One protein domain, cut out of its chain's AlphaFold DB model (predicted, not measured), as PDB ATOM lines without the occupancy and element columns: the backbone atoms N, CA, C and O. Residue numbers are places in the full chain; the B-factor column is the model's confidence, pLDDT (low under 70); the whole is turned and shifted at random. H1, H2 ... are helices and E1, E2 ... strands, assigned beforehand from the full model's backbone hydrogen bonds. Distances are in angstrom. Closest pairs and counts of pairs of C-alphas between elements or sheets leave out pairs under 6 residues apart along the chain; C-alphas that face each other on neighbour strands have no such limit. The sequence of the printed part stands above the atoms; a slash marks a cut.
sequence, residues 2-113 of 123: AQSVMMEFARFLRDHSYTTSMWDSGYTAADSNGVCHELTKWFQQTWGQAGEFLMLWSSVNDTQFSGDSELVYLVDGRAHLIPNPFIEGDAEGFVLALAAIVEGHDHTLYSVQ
ATOM      1  N   ALA A   2     118.412 299.599 160.843       81.44
ATOM      2  CA  ALA A   2     119.339 300.722 161.049       81.44
ATOM      3  C   ALA A   2     118.905 301.725 162.142       81.44
ATOM      4  O   ALA A   2     119.728 302.150 162.943       81.44
ATOM      5  N   GLN A   3     117.608 302.034 162.257       83.88
ATOM      6  CA  GLN A   3     117.097 302.920 163.311       83.88
ATOM      7  C   GLN A   3     117.291 302.368 164.738       83.88
ATOM      8  O   GLN A   3     117.613 303.135 165.641       83.88
ATOM      9  N   SER A   4     117.134 301.055 164.965       92.12
ATOM     10  CA  SER A   4     117.390 300.472 166.293       92.12
ATOM     11  C   SER A   4     118.884 300.407 166.593       92.12
ATOM     12  O   SER A   4     119.289 300.689 167.715       92.12
ATOM     13  N   VAL A   5     119.705 300.098 165.583       94.75
ATOM     14  CA  VAL A   5     121.172 300.122 165.701       94.75
ATOM     15  C   VAL A   5     121.659 301.529 166.042       94.75
ATOM     16  O   VAL A   5     122.439 301.685 166.973       94.75
ATOM     17  N   MET A   6     121.140 302.558 165.369       95.44
ATOM     18  CA  MET A   6     121.450 303.962 165.653       95.44
ATOM     19  C   MET A   6     121.133 304.339 167.103       95.44
ATOM     20  O   MET A   6     121.950 304.962 167.775       95.44
ATOM     21  N   MET A   7     119.956 303.952 167.604       96.44
ATOM     22  CA  MET A   7     119.553 304.244 168.981       96.44
ATOM     23  C   MET A   7     120.447 303.551 170.015       96.44
ATOM     24  O   MET A   7     120.834 304.177 171.003       96.44
ATOM     25  N   GLU A   8     120.778 302.277 169.805       97.44
ATOM     26  CA  GLU A   8     121.657 301.537 170.715       97.44
ATOM     27  C   GLU A   8     123.109 302.020 170.621       97.44
ATOM     28  O   GLU A   8     123.781 302.103 171.646       97.44
ATOM     29  N   PHE A   9     123.580 302.433 169.442       96.62
ATOM     30  CA  PHE A   9     124.901 303.039 169.291       96.62
ATOM     31  C   PHE A   9     124.983 304.397 170.000       96.62
ATOM     32  O   PHE A   9     125.925 304.654 170.744       96.62
ATOM     33  N   ALA A  10     123.959 305.245 169.870       96.06
ATOM     34  CA  ALA A  10     123.891 306.503 170.610       96.06
ATOM     35  C   ALA A  10     123.880 306.280 172.135       96.06
ATOM     36  O   ALA A  10     124.500 307.039 172.884       96.06
ATOM     37  N   ARG A  11     123.210 305.217 172.606       97.44
ATOM     38  CA  ARG A  11     123.254 304.803 174.015       97.44
ATOM     39  C   ARG A  11     124.657 304.353 174.419       97.44
ATOM     40  O   ARG A  11     125.153 304.834 175.431       97.44
ATOM     41  N   PHE A  12     125.296 303.501 173.619       97.31
ATOM     42  CA  PHE A  12     126.665 303.042 173.843       97.31
ATOM     43  C   PHE A  12     127.638 304.214 174.010       97.31
ATOM     44  O   PHE A  12     128.374 304.251 174.997       97.31
ATOM     45  N   LEU A  13     127.589 305.195 173.098       96.38
ATOM     46  CA  LEU A  13     128.430 306.392 173.158       96.38
ATOM     47  C   LEU A  13     128.225 307.152 174.470       96.38
ATOM     48  O   LEU A  13     129.188 307.499 175.150       96.38
ATOM     49  N   ARG A  14     126.967 307.370 174.863       96.94
ATOM     50  CA  ARG A  14     126.638 308.072 176.107       96.94
ATOM     51  C   ARG A  14     127.130 307.316 177.341       96.94
ATOM     52  O   ARG A  14     127.707 307.934 178.230       96.94
ATOM     53  N   ASP A  15     126.898 306.011 177.403       97.25
ATOM     54  CA  ASP A  15     127.194 305.201 178.588       97.25
ATOM     55  C   ASP A  15     128.716 305.079 178.832       97.25
ATOM     56  O   ASP A  15     129.143 304.969 179.980       97.25
ATOM     57  N   HIS A  16     129.534 305.208 177.781       96.31
ATOM     58  CA  HIS A  16     131.002 305.208 177.861       96.31
ATOM     59  C   HIS A  16     131.639 306.604 177.780       96.31
ATOM     60  O   HIS A  16     132.859 306.726 177.847       96.31
ATOM     61  N   SER A  17     130.835 307.668 177.666       94.75
ATOM     62  CA  SER A  17     131.315 309.042 177.432       94.75
ATOM     63  C   SER A  17     132.196 309.189 176.178       94.75
ATOM     64  O   SER A  17     133.162 309.949 176.172       94.75
ATOM     65  N   TYR A  18     131.862 308.462 175.111       95.12
ATOM     66  CA  TYR A  18     132.525 308.535 173.808       95.12
ATOM     67  C   TYR A  18     131.833 309.526 172.869       95.12
ATOM     68  O   TYR A  18     130.643 309.819 172.999       95.12
ATOM     69  N   THR A  19     132.581 310.014 171.881       92.81
ATOM     70  CA  THR A  19     132.064 310.847 170.786       92.81
ATOM     71  C   THR A  19     132.529 310.294 169.448       92.81
ATOM     72  O   THR A  19     133.552 309.619 169.370       92.81
ATOM     73  N   THR A  20     131.820 310.626 168.373       91.31
ATOM     74  CA  THR A  20     132.160 310.206 167.003       91.31
ATOM     75  C   THR A  20     133.352 310.967 166.399       91.31
ATOM     76  O   THR A  20     133.565 310.987 165.198       91.31
ATOM     77  N   SER A  21     134.115 311.673 167.223       88.50
ATOM     78  CA  SER A  21     135.257 312.487 166.795       88.50
ATOM     79  C   SER A  21     136.368 312.481 167.843       88.50
ATOM     80  O   SER A  21     137.230 313.358 167.890       88.50
ATOM     81  N   MET A  22     136.321 311.519 168.771       90.19
ATOM     82  CA  MET A  22     137.254 311.463 169.896       90.19
ATOM     83  C   MET A  22     138.692 311.147 169.467       90.19
ATOM     84  O   MET A  22     139.604 311.321 170.272       90.19
ATOM     85  N   TRP A  23     138.903 310.703 168.225       90.44
ATOM     86  CA  TRP A  23     140.213 310.377 167.661       90.44
ATOM     87  C   TRP A  23     140.693 311.366 166.592       90.44
ATOM     88  O   TRP A  23     141.777 311.169 166.046       90.44
ATOM     89  N   ASP A  24     139.973 312.468 166.345       84.19
ATOM     90  CA  ASP A  24     140.377 313.517 165.391       84.19
ATOM     91  C   ASP A  24     141.762 314.106 165.712       84.19
ATOM     92  O   ASP A  24     142.497 314.542 164.828       84.19
ATOM     93  N   SER A  25     142.130 314.128 166.997       84.44
ATOM     94  CA  SER A  25     143.438 314.600 167.481       84.44
ATOM     95  C   SER A  25     144.464 313.472 167.662       84.44
ATOM     96  O   SER A  25     145.501 313.672 168.294       84.44
ATOM     97  N   GLY A  26     144.181 312.292 167.111       85.62
ATOM     98  CA  GLY A  26     144.952 311.074 167.313       85.62
ATOM     99  C   GLY A  26     144.504 310.275 168.537       85.62
ATOM    100  O   GLY A  26     143.694 310.716 169.352       85.62
ATOM    101  N   TYR A  27     145.037 309.063 168.648       87.06
ATOM    102  CA  TYR A  27     144.710 308.106 169.699       87.06
ATOM    103  C   TYR A  27     145.896 307.159 169.933       87.06
ATOM    104  O   TYR A  27     146.768 307.016 169.072       87.06
ATOM    105  N   THR A  28     145.963 306.513 171.101       86.12
ATOM    106  CA  THR A  28     147.019 305.531 171.392       86.12
ATOM    107  C   THR A  28     146.558 304.096 171.125       86.12
ATOM    108  O   THR A  28     145.362 303.795 171.081       86.12
ATOM    109  N   ALA A  29     147.509 303.163 171.001       81.75
ATOM    110  CA  ALA A  29     147.188 301.737 170.905       81.75
ATOM    111  C   ALA A  29     146.382 301.243 172.124       81.75
ATOM    112  O   ALA A  29     145.482 300.423 171.979       81.75
ATOM    113  N   ALA A  30     146.662 301.765 173.324       84.25
ATOM    114  CA  ALA A  30     145.920 301.405 174.529       84.25
ATOM    115  C   ALA A  30     144.467 301.912 174.478       84.25
ATOM    116  O   ALA A  30     143.547 301.138 174.744       84.25
ATOM    117  N   ASP A  31     144.261 303.170 174.075       88.19
ATOM    118  CA  ASP A  31     142.923 303.772 173.991       88.19
ATOM    119  C   ASP A  31     142.058 303.070 172.941       88.19
ATOM    120  O   ASP A  31     140.916 302.697 173.210       88.19
ATOM    121  N   SER A  32     142.619 302.837 171.752       89.62
ATOM    122  CA  SER A  32     141.907 302.154 170.667       89.62
ATOM    123  C   SER A  32     141.560 300.712 171.002       89.62
ATOM    124  O   SER A  32     140.433 300.290 170.741       89.62
ATOM    125  N   ASN A  33     142.469 299.972 171.644       89.19
ATOM    126  CA  ASN A  33     142.176 298.625 172.131       89.19
ATOM    127  C   ASN A  33     141.040 298.636 173.165       89.19
ATOM    128  O   ASN A  33     140.171 297.768 173.120       89.19
ATOM    129  N   GLY A  34     141.014 299.628 174.064       92.56
ATOM    130  CA  GLY A  34     139.935 299.803 175.038       92.56
ATOM    131  C   GLY A  34     138.574 300.032 174.377       92.56
ATOM    132  O   GLY A  34     137.614 299.331 174.691       92.56
ATOM    133  N   VAL A  35     138.496 300.951 173.412       94.12
ATOM    134  CA  VAL A  35     137.250 301.234 172.677       94.12
ATOM    135  C   VAL A  35     136.796 300.025 171.857       94.12
ATOM    136  O   VAL A  35     135.621 299.667 171.903       94.12
ATOM    137  N   CYS A  36     137.708 299.350 171.150       94.88
ATOM    138  CA  CYS A  36     137.390 298.142 170.380       94.88
ATOM    139  C   CYS A  36     136.851 297.014 171.271       94.88
ATOM    140  O   CYS A  36     135.913 296.308 170.893       94.88
ATOM    141  N   HIS A  37     137.408 296.862 172.474       95.94
ATOM    142  CA  HIS A  37     136.946 295.885 173.457       95.94
ATOM    143  C   HIS A  37     135.531 296.185 173.955       95.94
ATOM    144  O   HIS A  37     134.682 295.292 173.973       95.94
ATOM    145  N   GLU A  38     135.246 297.437 174.313       97.62
ATOM    146  CA  GLU A  38     133.908 297.818 174.778       97.62
ATOM    147  C   GLU A  38     132.869 297.779 173.646       97.62
ATOM    148  O   GLU A  38     131.758 297.296 173.863       97.62
ATOM    149  N   LEU A  39     133.236 298.152 172.412       96.88
ATOM    150  CA  LEU A  39     132.398 297.939 171.224       96.88
ATOM    151  C   LEU A  39     132.080 296.464 171.003       96.88
ATOM    152  O   LEU A  39     130.932 296.113 170.734       96.88
ATOM    153  N   THR A  40     133.089 295.601 171.127       97.56
ATOM    154  CA  THR A  40     132.929 294.153 170.974       97.56
ATOM    155  C   THR A  40     131.936 293.625 171.992       97.56
ATOM    156  O   THR A  40     130.929 293.034 171.609       97.56
ATOM    157  N   LYS A  41     132.153 293.900 173.281       97.94
ATOM    158  CA  LYS A  41     131.228 293.477 174.337       97.94
ATOM    159  C   LYS A  41     129.814 293.985 174.097       97.94
ATOM    160  O   LYS A  41     128.876 293.198 174.189       97.94
ATOM    161  N   TRP A  42     129.664 295.275 173.799       97.62
ATOM    162  CA  TRP A  42     128.363 295.882 173.546       97.62
ATOM    163  C   TRP A  42     127.644 295.173 172.398       97.62
ATOM    164  O   TRP A  42     126.524 294.701 172.569       97.62
ATOM    165  N   PHE A  43     128.300 295.016 171.252       97.19
ATOM    166  CA  PHE A  43     127.675 294.442 170.066       97.19
ATOM    167  C   PHE A  43     127.313 292.959 170.249       97.19
ATOM    168  O   PHE A  43     126.229 292.529 169.848       97.19
ATOM    169  N   GLN A  44     128.172 292.194 170.932       96.75
ATOM    170  CA  GLN A  44     127.904 290.804 171.309       96.75
ATOM    171  C   GLN A  44     126.711 290.695 172.273       96.75
ATOM    172  O   GLN A  44     125.837 289.852 172.084       96.75
ATOM    173  N   GLN A  45     126.634 291.560 173.289       97.06
ATOM    174  CA  GLN A  45     125.563 291.529 174.291       97.06
ATOM    175  C   GLN A  45     124.218 292.003 173.737       97.06
ATOM    176  O   GLN A  45     123.185 291.418 174.056       97.06
ATOM    177  N   THR A  46     124.214 293.055 172.916       96.94
ATOM    178  CA  THR A  46     122.982 293.640 172.375       96.94
ATOM    179  C   THR A  46     122.398 292.803 171.240       96.94
ATOM    180  O   THR A  46     121.177 292.673 171.155       96.94
ATOM    181  N   TRP A  47     123.242 292.220 170.381       95.50
ATOM    182  CA  TRP A  47     122.795 291.577 169.137       95.50
ATOM    183  C   TRP A  47     123.189 290.102 168.998       95.50
ATOM    184  O   TRP A  47     122.896 289.500 167.967       95.50
ATOM    185  N   GLY A  48     123.840 289.505 170.001       94.31
ATOM    186  CA  GLY A  48     124.217 288.085 169.990       94.31
ATOM    187  C   GLY A  48     125.260 287.719 168.931       94.31
ATOM    188  O   GLY A  48     125.354 286.558 168.541       94.31
ATOM    189  N   GLN A  49     126.007 288.703 168.431       94.00
ATOM    190  CA  GLN A  49     127.024 288.498 167.405       94.00
ATOM    191  C   GLN A  49     128.264 287.812 167.996       94.00
ATOM    192  O   GLN A  49     128.542 287.976 169.178       94.00
ATOM    193  N   ALA A  50     129.005 287.037 167.198       92.81
ATOM    194  CA  ALA A  50     130.155 286.254 167.682       92.81
ATOM    195  C   ALA A  50     131.525 286.898 167.400       92.81
ATOM    196  O   ALA A  50     132.527 286.485 167.979       92.81
ATOM    197  N   GLY A  51     131.582 287.884 166.502       94.19
ATOM    198  CA  GLY A  51     132.828 288.537 166.108       94.19
ATOM    199  C   GLY A  51     133.339 289.585 167.096       94.19
ATOM    200  O   GLY A  51     132.731 289.853 168.135       94.19
ATOM    201  N   GLU A  52     134.462 290.199 166.736       95.56
ATOM    202  CA  GLU A  52     135.161 291.227 167.511       95.56
ATOM    203  C   GLU A  52     135.554 292.426 166.640       95.56
ATOM    204  O   GLU A  52     135.866 292.276 165.459       95.56
ATOM    205  N   PHE A  53     135.560 293.620 167.229       95.19
ATOM    206  CA  PHE A  53     136.122 294.816 166.609       95.19
ATOM    207  C   PHE A  53     137.610 294.905 166.906       95.19
ATOM    208  O   PHE A  53     138.035 294.680 168.040       95.19
ATOM    209  N   LEU A  54     138.398 295.261 165.897       92.56
ATOM    210  CA  LEU A  54     139.839 295.457 166.012       92.56
ATOM    211  C   LEU A  54     140.267 296.664 165.183       92.56
ATOM    212  O   LEU A  54     139.636 296.996 164.180       92.56
ATOM    213  N   MET A  55     141.393 297.260 165.558       90.06
ATOM    214  CA  MET A  55     142.117 298.160 164.670       90.06
ATOM    215  C   MET A  55     143.056 297.349 163.775       90.06
ATOM    216  O   MET A  55     143.788 296.469 164.239       90.06
ATOM    217  N   LEU A  56     143.033 297.643 162.481       88.12
ATOM    218  CA  LEU A  56     143.932 297.087 161.484       88.12
ATOM    219  C   LEU A  56     144.952 298.153 161.089       88.12
ATOM    220  O   LEU A  56     144.591 299.194 160.550       88.12
ATOM    221  N   TRP A  57     146.232 297.866 161.303       85.69
ATOM    222  CA  TRP A  57     147.323 298.731 160.860       85.69
ATOM    223  C   TRP A  57     147.995 298.163 159.619       85.69
ATOM    224  O   TRP A  57     148.324 296.974 159.549       85.69
ATOM    225  N   SER A  58     148.254 299.033 158.647       81.62
ATOM    226  CA  SER A  58     149.011 298.654 157.457       81.62
ATOM    227  C   SER A  58     150.489 298.500 157.804       81.62
ATOM    228  O   SER A  58     151.138 299.452 158.223       81.62
ATOM    229  N   SER A  59     151.049 297.305 157.626       76.69
ATOM    230  CA  SER A  59     152.498 297.092 157.746       76.69
ATOM    231  C   SER A  59     153.212 297.747 156.560       76.69
ATOM    232  O   SER A  59     152.913 297.446 155.404       76.69
ATOM    233  N   VAL A  60     154.158 298.636 156.859       74.81
ATOM    234  CA  VAL A  60     155.096 299.202 155.878       74.81
ATOM    235  C   VAL A  60     156.240 298.210 155.642       74.81
ATOM    236  O   VAL A  60     156.681 298.015 154.513       74.81
ATOM    237  N   ASN A  61     156.701 297.561 156.714       75.00
ATOM    238  CA  ASN A  61     157.641 296.439 156.714       75.00
ATOM    239  C   ASN A  61     157.456 295.598 157.994       75.00
ATOM    240  O   ASN A  61     156.556 295.870 158.792       75.00
ATOM    241  N   ASP A  62     158.321 294.605 158.210       68.75
ATOM    242  CA  ASP A  62     158.232 293.646 159.326       68.75
ATOM    243  C   ASP A  62     158.228 294.294 160.724       68.75
ATOM    244  O   ASP A  62     157.796 293.669 161.691       68.75
ATOM    245  N   THR A  63     158.694 295.541 160.844       64.62
ATOM    246  CA  THR A  63     158.840 296.251 162.130       64.62
ATOM    247  C   THR A  63     158.133 297.604 162.197       64.62
ATOM    248  O   THR A  63     158.071 298.201 163.269       64.62
ATOM    249  N   GLN A  64     157.612 298.108 161.076       66.31
ATOM    250  CA  GLN A  64     156.996 299.429 160.974       66.31
ATOM    251  C   GLN A  64     155.567 299.321 160.455       66.31
ATOM    252  O   GLN A  64     155.290 298.630 159.471       66.31
ATOM    253  N   PHE A  65     154.682 300.079 161.087       67.69
ATOM    254  CA  PHE A  65     153.281 300.208 160.716       67.69
ATOM    255  C   PHE A  65     153.011 301.641 160.264       67.69
ATOM    256  O   PHE A  65     153.643 302.577 160.755       67.69
ATOM    257  N   SER A  66     152.100 301.797 159.308       71.19
ATOM    258  CA  SER A  66     151.550 303.096 158.948       71.19
ATOM    259  C   SER A  66     150.870 303.704 160.174       71.19
ATOM    260  O   SER A  66     150.328 302.979 161.011       71.19
ATOM    261  N   GLY A  67     150.889 305.034 160.260       64.75
ATOM    262  CA  GLY A  67     150.007 305.753 161.178       64.75
ATOM    263  C   GLY A  67     148.531 305.604 160.795       64.75
ATOM    264  O   GLY A  67     147.668 305.791 161.646       64.75
ATOM    265  N   ASP A  68     148.257 305.216 159.545       75.38
ATOM    266  CA  ASP A  68     146.908 304.973 159.049       75.38
ATOM    267  C   ASP A  68     146.401 303.610 159.522       75.38
ATOM    268  O   ASP A  68     147.058 302.567 159.382       75.38
ATOM    269  N   SER A  69     145.204 303.641 160.083       83.19
ATOM    270  CA  SER A  69     144.562 302.517 160.740       83.19
ATOM    271  C   SER A  69     143.107 302.435 160.325       83.19
ATOM    272  O   SER A  69     142.418 303.454 160.303       83.19
ATOM    273  N   GLU A  70     142.620 301.224 160.140       89.69
ATOM    274  CA  GLU A  70     141.232 300.968 159.789       89.69
ATOM    275  C   GLU A  70     140.513 300.273 160.941       89.69
ATOM    276  O   GLU A  70     141.123 299.502 161.684       89.69
ATOM    277  N   LEU A  71     139.208 300.501 161.072       92.94
ATOM    278  CA  LEU A  71     138.373 299.690 161.952       92.94
ATOM    279  C   LEU A  71     137.915 298.444 161.188       92.94
ATOM    280  O   LEU A  71     137.436 298.527 160.056       92.94
ATOM    281  N   VAL A  72     138.042 297.276 161.811       94.50
ATOM    282  CA  VAL A  72     137.543 296.018 161.250       94.50
ATOM    283  C   VAL A  72     136.626 295.291 162.215       94.50
ATOM    284  O   VAL A  72     136.803 295.360 163.430       94.50
ATOM    285  N   TYR A  73     135.686 294.535 161.655       95.75
ATOM    286  CA  TYR A  73     134.916 293.518 162.357       95.75
ATOM    287  C   TYR A  73     135.366 292.127 161.900       95.75
ATOM    288  O   TYR A  73     135.265 291.794 160.718       95.75
ATOM    289  N   LEU A  74     135.909 291.330 162.821       94.00
ATOM    290  CA  LEU A  74     136.415 289.982 162.576       94.00
ATOM    291  C   LEU A  74     135.392 288.946 163.046       94.00
ATOM    292  O   LEU A  74     135.133 288.831 164.241       94.00
ATOM    293  N   VAL A  75     134.854 288.158 162.119       92.75
ATOM    294  CA  VAL A  75     133.901 287.074 162.394       92.75
ATOM    295  C   VAL A  75     134.235 285.865 161.523       92.75
ATOM    296  O   VAL A  75     134.597 286.014 160.361       92.75
ATOM    297  N   ASP A  76     134.212 284.661 162.101       88.50
ATOM    298  CA  ASP A  76     134.506 283.398 161.399       88.50
ATOM    299  C   ASP A  76     135.810 283.410 160.570       88.50
ATOM    300  O   ASP A  76     135.914 282.824 159.491       88.50
ATOM    301  N   GLY A  77     136.833 284.110 161.075       84.00
ATOM    302  CA  GLY A  77     138.133 284.249 160.412       84.00
ATOM    303  C   GLY A  77     138.159 285.227 159.229       84.00
ATOM    304  O   GLY A  77     139.180 285.317 158.549       84.00
ATOM    305  N   ARG A  78     137.074 285.971 158.984       90.12
ATOM    306  CA  ARG A  78     136.979 287.030 157.972       90.12
ATOM    307  C   ARG A  78     136.940 288.397 158.631       90.12
ATOM    308  O   ARG A  78     136.148 288.629 159.537       90.12
ATOM    309  N   ALA A  79     137.794 289.298 158.166       92.69
ATOM    310  CA  ALA A  79     137.803 290.680 158.615       92.69
ATOM    311  C   ALA A  79     137.090 291.557 157.591       92.69
ATOM    312  O   ALA A  79     137.444 291.540 156.413       92.69
ATOM    313  N   HIS A  80     136.113 292.328 158.045       95.00
ATOM    314  CA  HIS A  80     135.355 293.273 157.238       95.00
ATOM    315  C   HIS A  80     135.750 294.691 157.639       95.00
ATOM    316  O   HIS A  80     135.757 294.989 158.831       95.00
ATOM    317  N   LEU A  81     136.087 295.551 156.676       93.75
ATOM    318  CA  LEU A  81     136.287 296.977 156.943       93.75
ATOM    319  C   LEU A  81     134.967 297.608 157.367       93.75
ATOM    320  O   LEU A  81     133.927 297.368 156.749       93.75
ATOM    321  N   ILE A  82     135.042 298.433 158.401       94.00
ATOM    322  CA  ILE A  82     133.922 299.185 158.945       94.00
ATOM    323  C   ILE A  82     134.318 300.665 158.942       94.00
ATOM    324  O   ILE A  82     135.416 300.971 159.410       94.00
ATOM    325  N   PRO A  83     133.455 301.586 158.465       92.56
ATOM    326  CA  PRO A  83     133.705 303.021 158.599       92.56
ATOM    327  C   PRO A  83     133.992 303.366 160.055       92.56
ATOM    328  O   PRO A  83     133.255 302.929 160.941       92.56
ATOM    329  N   ASN A  84     135.074 304.091 160.322       92.06
ATOM    330  CA  ASN A  84     135.491 304.353 161.691       92.06
ATOM    331  C   ASN A  84     134.747 305.582 162.232       92.06
ATOM    332  O   ASN A  84     135.124 306.717 161.914       92.06
ATOM    333  N   PRO A  85     133.746 305.397 163.114       92.19
ATOM    334  CA  PRO A  85     132.908 306.498 163.543       92.19
ATOM    335  C   PRO A  85     133.645 307.442 164.487       92.19
ATOM    336  O   PRO A  85     133.022 308.403 164.890       92.19
ATOM    337  N   PHE A  86     134.890 307.170 164.903       91.31
ATOM    338  CA  PHE A  86     135.638 307.980 165.873       91.31
ATOM    339  C   PHE A  86     136.688 308.901 165.236       91.31
ATOM    340  O   PHE A  86     137.169 309.799 165.928       91.31
ATOM    341  N   ILE A  87     137.054 308.654 163.968       84.06
ATOM    342  CA  ILE A  87     138.022 309.448 163.181       84.06
ATOM    343  C   ILE A  87     137.301 310.289 162.128       84.06
ATOM    344  O   ILE A  87     137.660 311.432 161.877       84.06
ATOM    345  N   GLU A  88     136.310 309.700 161.458       73.06
ATOM    346  CA  GLU A  88     135.716 310.298 160.259       73.06
ATOM    347  C   GLU A  88     134.524 311.207 160.583       73.06
ATOM    348  O   GLU A  88     134.024 311.909 159.706       73.06
ATOM    349  N   GLY A  89     134.018 311.178 161.821       71.31
ATOM    350  CA  GLY A  89     132.746 311.815 162.165       71.31
ATOM    351  C   GLY A  89     131.525 311.137 161.536       71.31
ATOM    352  O   GLY A  89     130.400 311.586 161.766       71.31
ATOM    353  N   ASP A  90     131.716 310.064 160.762       78.19
ATOM    354  CA  ASP A  90     130.651 309.381 160.036       78.19
ATOM    355  C   ASP A  90     130.010 308.274 160.883       78.19
ATOM    356  O   ASP A  90     130.377 307.096 160.853       78.19
ATOM    357  N   ALA A  91     129.001 308.670 161.657       88.19
ATOM    358  CA  ALA A  91     128.164 307.730 162.392       88.19
ATOM    359  C   ALA A  91     127.203 306.947 161.480       88.19
ATOM    360  O   ALA A  91     126.772 305.854 161.850       88.19
ATOM    361  N   GLU A  92     126.827 307.495 160.321       91.94
ATOM    362  CA  GLU A  92     125.827 306.890 159.441       91.94
ATOM    363  C   GLU A  92     126.405 305.659 158.743       91.94
ATOM    364  O   GLU A  92     125.818 304.578 158.837       91.94
ATOM    365  N   GLY A  93     127.586 305.790 158.133       92.19
ATOM    366  CA  GLY A  93     128.296 304.681 157.499       92.19
ATOM    367  C   GLY A  93     128.552 303.528 158.470       92.19
ATOM    368  O   GLY A  93     128.277 302.367 158.154       92.19
ATOM    369  N   PHE A  94     128.988 303.846 159.692       95.00
ATOM    370  CA  PHE A  94     129.188 302.856 160.751       95.00
ATOM    371  C   PHE A  94     127.887 302.125 161.115       95.00
ATOM    372  O   PHE A  94     127.843 300.895 161.130       95.00
ATOM    373  N   VAL A  95     126.801 302.863 161.366       96.00
ATOM    374  CA  VAL A  95     125.498 302.279 161.727       96.00
ATOM    375  C   VAL A  95     124.946 301.394 160.610       96.00
ATOM    376  O   VAL A  95     124.383 300.336 160.898       96.00
ATOM    377  N   LEU A  96     125.104 301.796 159.349       95.75
ATOM    378  CA  LEU A  96     124.683 300.992 158.204       95.75
ATOM    379  C   LEU A  96     125.488 299.691 158.107       95.75
ATOM    380  O   LEU A  96     124.893 298.631 157.904       95.75
ATOM    381  N   ALA A  97     126.804 299.742 158.329       95.44
ATOM    382  CA  ALA A  97     127.645 298.548 158.357       95.44
ATOM    383  C   ALA A  97     127.251 297.594 159.499       95.44
ATOM    384  O   ALA A  97     127.100 296.391 159.281       95.44
ATOM    385  N   LEU A  98     126.994 298.124 160.699       95.94
ATOM    386  CA  LEU A  98     126.493 297.328 161.821       95.94
ATOM    387  C   LEU A  98     125.128 296.698 161.523       95.94
ATOM    388  O   LEU A  98     124.913 295.527 161.830       95.94
ATOM    389  N   ALA A  99     124.206 297.451 160.918       96.25
ATOM    390  CA  ALA A  99     122.900 296.929 160.536       96.25
ATOM    391  C   ALA A  99     123.030 295.783 159.524       96.25
ATOM    392  O   ALA A  99     122.368 294.762 159.699       96.25
ATOM    393  N   ALA A 100     123.924 295.909 158.538       95.62
ATOM    394  CA  ALA A 100     124.209 294.841 157.586       95.62
ATOM    395  C   ALA A 100     124.714 293.571 158.290       95.62
ATOM    396  O   ALA A 100     124.232 292.483 157.984       95.62
ATOM    397  N   ILE A 101     125.614 293.691 159.274       95.31
ATOM    398  CA  ILE A 101     126.100 292.539 160.053       95.31
ATOM    399  C   ILE A 101     124.953 291.874 160.822       95.31
ATOM    400  O   ILE A 101     124.773 290.662 160.727       95.31
ATOM    401  N   VAL A 102     124.143 292.654 161.548       95.50
ATOM    402  CA  VAL A 102     123.037 292.099 162.349       95.50
ATOM    403  C   VAL A 102     121.984 291.408 161.475       95.50
ATOM    404  O   VAL A 102     121.380 290.425 161.900       95.50
ATOM    405  N   GLU A 103     121.774 291.886 160.250       95.00
ATOM    406  CA  GLU A 103     120.847 291.282 159.286       95.00
ATOM    407  C   GLU A 103     121.427 290.065 158.538       95.00
ATOM    408  O   GLU A 103     120.710 289.440 157.760       95.00
ATOM    409  N   GLY A 104     122.697 289.697 158.761       92.62
ATOM    410  CA  GLY A 104     123.356 288.604 158.032       92.62
ATOM    411  C   GLY A 104     123.757 288.974 156.597       92.62
ATOM    412  O   GLY A 104     123.882 288.114 155.726       92.62
ATOM    413  N   HIS A 105     123.937 290.266 156.337       93.88
ATOM    414  CA  HIS A 105     124.377 290.836 155.066       93.88
ATOM    415  C   HIS A 105     125.846 291.301 155.113       93.88
ATOM    416  O   HIS A 105     126.264 292.143 154.322       93.88
ATOM    417  N   ASP A 106     126.657 290.742 156.008       89.38
ATOM    418  CA  ASP A 106     128.096 291.006 156.170       89.38
ATOM    419  C   ASP A 106     128.915 290.791 154.879       89.38
ATOM    420  O   ASP A 106     129.900 291.486 154.635       89.38
ATOM    421  N   HIS A 107     128.468 289.896 153.994       88.75
ATOM    422  CA  HIS A 107     129.047 289.676 152.661       88.75
ATOM    423  C   HIS A 107     129.030 290.913 151.742       88.75
ATOM    424  O   HIS A 107     129.718 290.925 150.721       88.75
ATOM    425  N   THR A 108     128.230 291.930 152.071       89.94
ATOM    426  CA  THR A 108     128.199 293.220 151.359       89.94
ATOM    427  C   THR A 108     129.325 294.164 151.786       89.94
ATOM    428  O   THR A 108     129.608 295.136 151.086       89.94
ATOM    429  N   LEU A 109     129.990 293.868 152.907       92.44
ATOM    430  CA  LEU A 109     131.105 294.646 153.430       92.44
ATOM    431  C   LEU A 109     132.421 294.230 152.772       92.44
ATOM    432  O   LEU A 109     132.654 293.056 152.464       92.44
ATOM    433  N   TYR A 110     133.325 295.192 152.610       92.69
ATOM    434  CA  TYR A 110     134.631 294.931 152.019       92.69
ATOM    435  C   TYR A 110     135.482 294.051 152.942       92.69
ATOM    436  O   TYR A 110     135.792 294.427 154.070       92.69
ATOM    437  N   SER A 111     135.872 292.874 152.453       91.56
ATOM    438  CA  SER A 111     136.711 291.940 153.206       91.56
ATOM    439  C   SER A 111     138.195 292.269 153.047       91.56
ATOM    440  O   SER A 111     138.672 292.517 151.940       91.56
ATOM    441  N   VAL A 112     138.946 292.194 154.142       89.31
ATOM    442  CA  VAL A 112     140.398 292.385 154.180       89.31
ATOM    443  C   VAL A 112     141.108 291.147 154.705       89.31
ATOM    444  O   VAL A 112     140.612 290.421 155.566       89.31
ATOM    445  N   GLN A 113     142.304 290.900 154.177       85.25
ATOM    446  CA  GLN A 113     143.143 289.800 154.628       85.25
ATOM    447  C   GLN A 113     144.020 290.254 155.798       85.25
ATOM    448  O   GLN A 113     144.919 291.080 155.629       85.25
TER     449      GLN A 113
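What this domain is: This is residues 2 to 113 of the 123 residues of an uncharacterized protein of Alicyclobacillus ferrooxydans (UniProt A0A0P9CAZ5). A strongly twisted sheet of three strands has the long helix H2 packed along its edge strand E1 and the shorter helix H3 over its other edge strand, E3. H1 lies away from the sheet, packed on H3 and close to H2, while the turn of the hairpin E1 and E2 reaches to the opposite end of the longest axis. The printed part has 112 residues, with three named helices and three named strands in the order H1, H2, E1, E2, E3, H3; the sheet runs E1, E2, E3, antiparallel throughout, and the class is mixed, helices and strands. The whole is compact, with a radius of gyration of the C-alphas of 13.6 A and spans of 41 by 30 by 21 A.

Where its parts are: E1 is residues 52 to 61, 25.5 A long, beginning at C-alpha 52 at (135.161, 291.227, 167.511). E2 is residues 64 to 75, 26.2 A, and bends by 94 degrees at residue 67; E3 is residues 78 to 82, 12.6 A. H2 is residues 29 to 47, 26.5 A. H1 is residues 2 to 16, 20.9 A, beginning at C-alpha 2 at (119.339, 300.722, 161.049). H3 is residues 91 to 102, 16.5 A, ending at C-alpha 102 at (123.037, 292.099, 162.349).

How they stand to each other: E1, E2 and E3 form a meander, each strand the antiparallel neighbour of the one before. In the hairpin E1 and E2, N 54 and O 72 are within hydrogen-bond range at 2.9 A. In the hairpin E2 and E3, N 80 and O 73 are within range at 2.9 A. H2 is on the sheet, over E1, at a height of 6.4 A; their closest C-alphas, of Thr 40 and Glu 52, are 5.1 A apart. On the local plane H2 only just runs along the strands, at 27 degrees to E1. H3 is on the sheet at a height of 10.2 A, over E3, making two layers, a helix on one face of a sheet; the closest C-alphas, of Ile 82 and Phe 94, are 6.3 A apart. H3 touches H1 with residues 95 to 99 alone, the closest C-alphas being those of Ala 2 and Ala 99, 5.2 A; they run opposite ways at a steep tilt of 67 degrees, only just short of about perpendicular. H1 and H2 are close but not clearly touching, with C-alphas of Phe 12 and Trp 42 closest at 7.4 A. H1 is apart from E1, E2 and E3. In H1, H2 and H3 every O i to N i+4 pair is within hydrogen-bond range.

The domain as a whole: The two C-alphas farthest apart, of Gln 3 and Asp 62, are 42.4 A apart. The printed part has no cut. The link from H1 to H2, residues 17 to 28, is long. Residues 79 to 80 of E3 pair antiparallel with residues 111 to 112. Mean pLDDT of the printed part is 89.9; residues 62 to 65 and residue 67 are under 70.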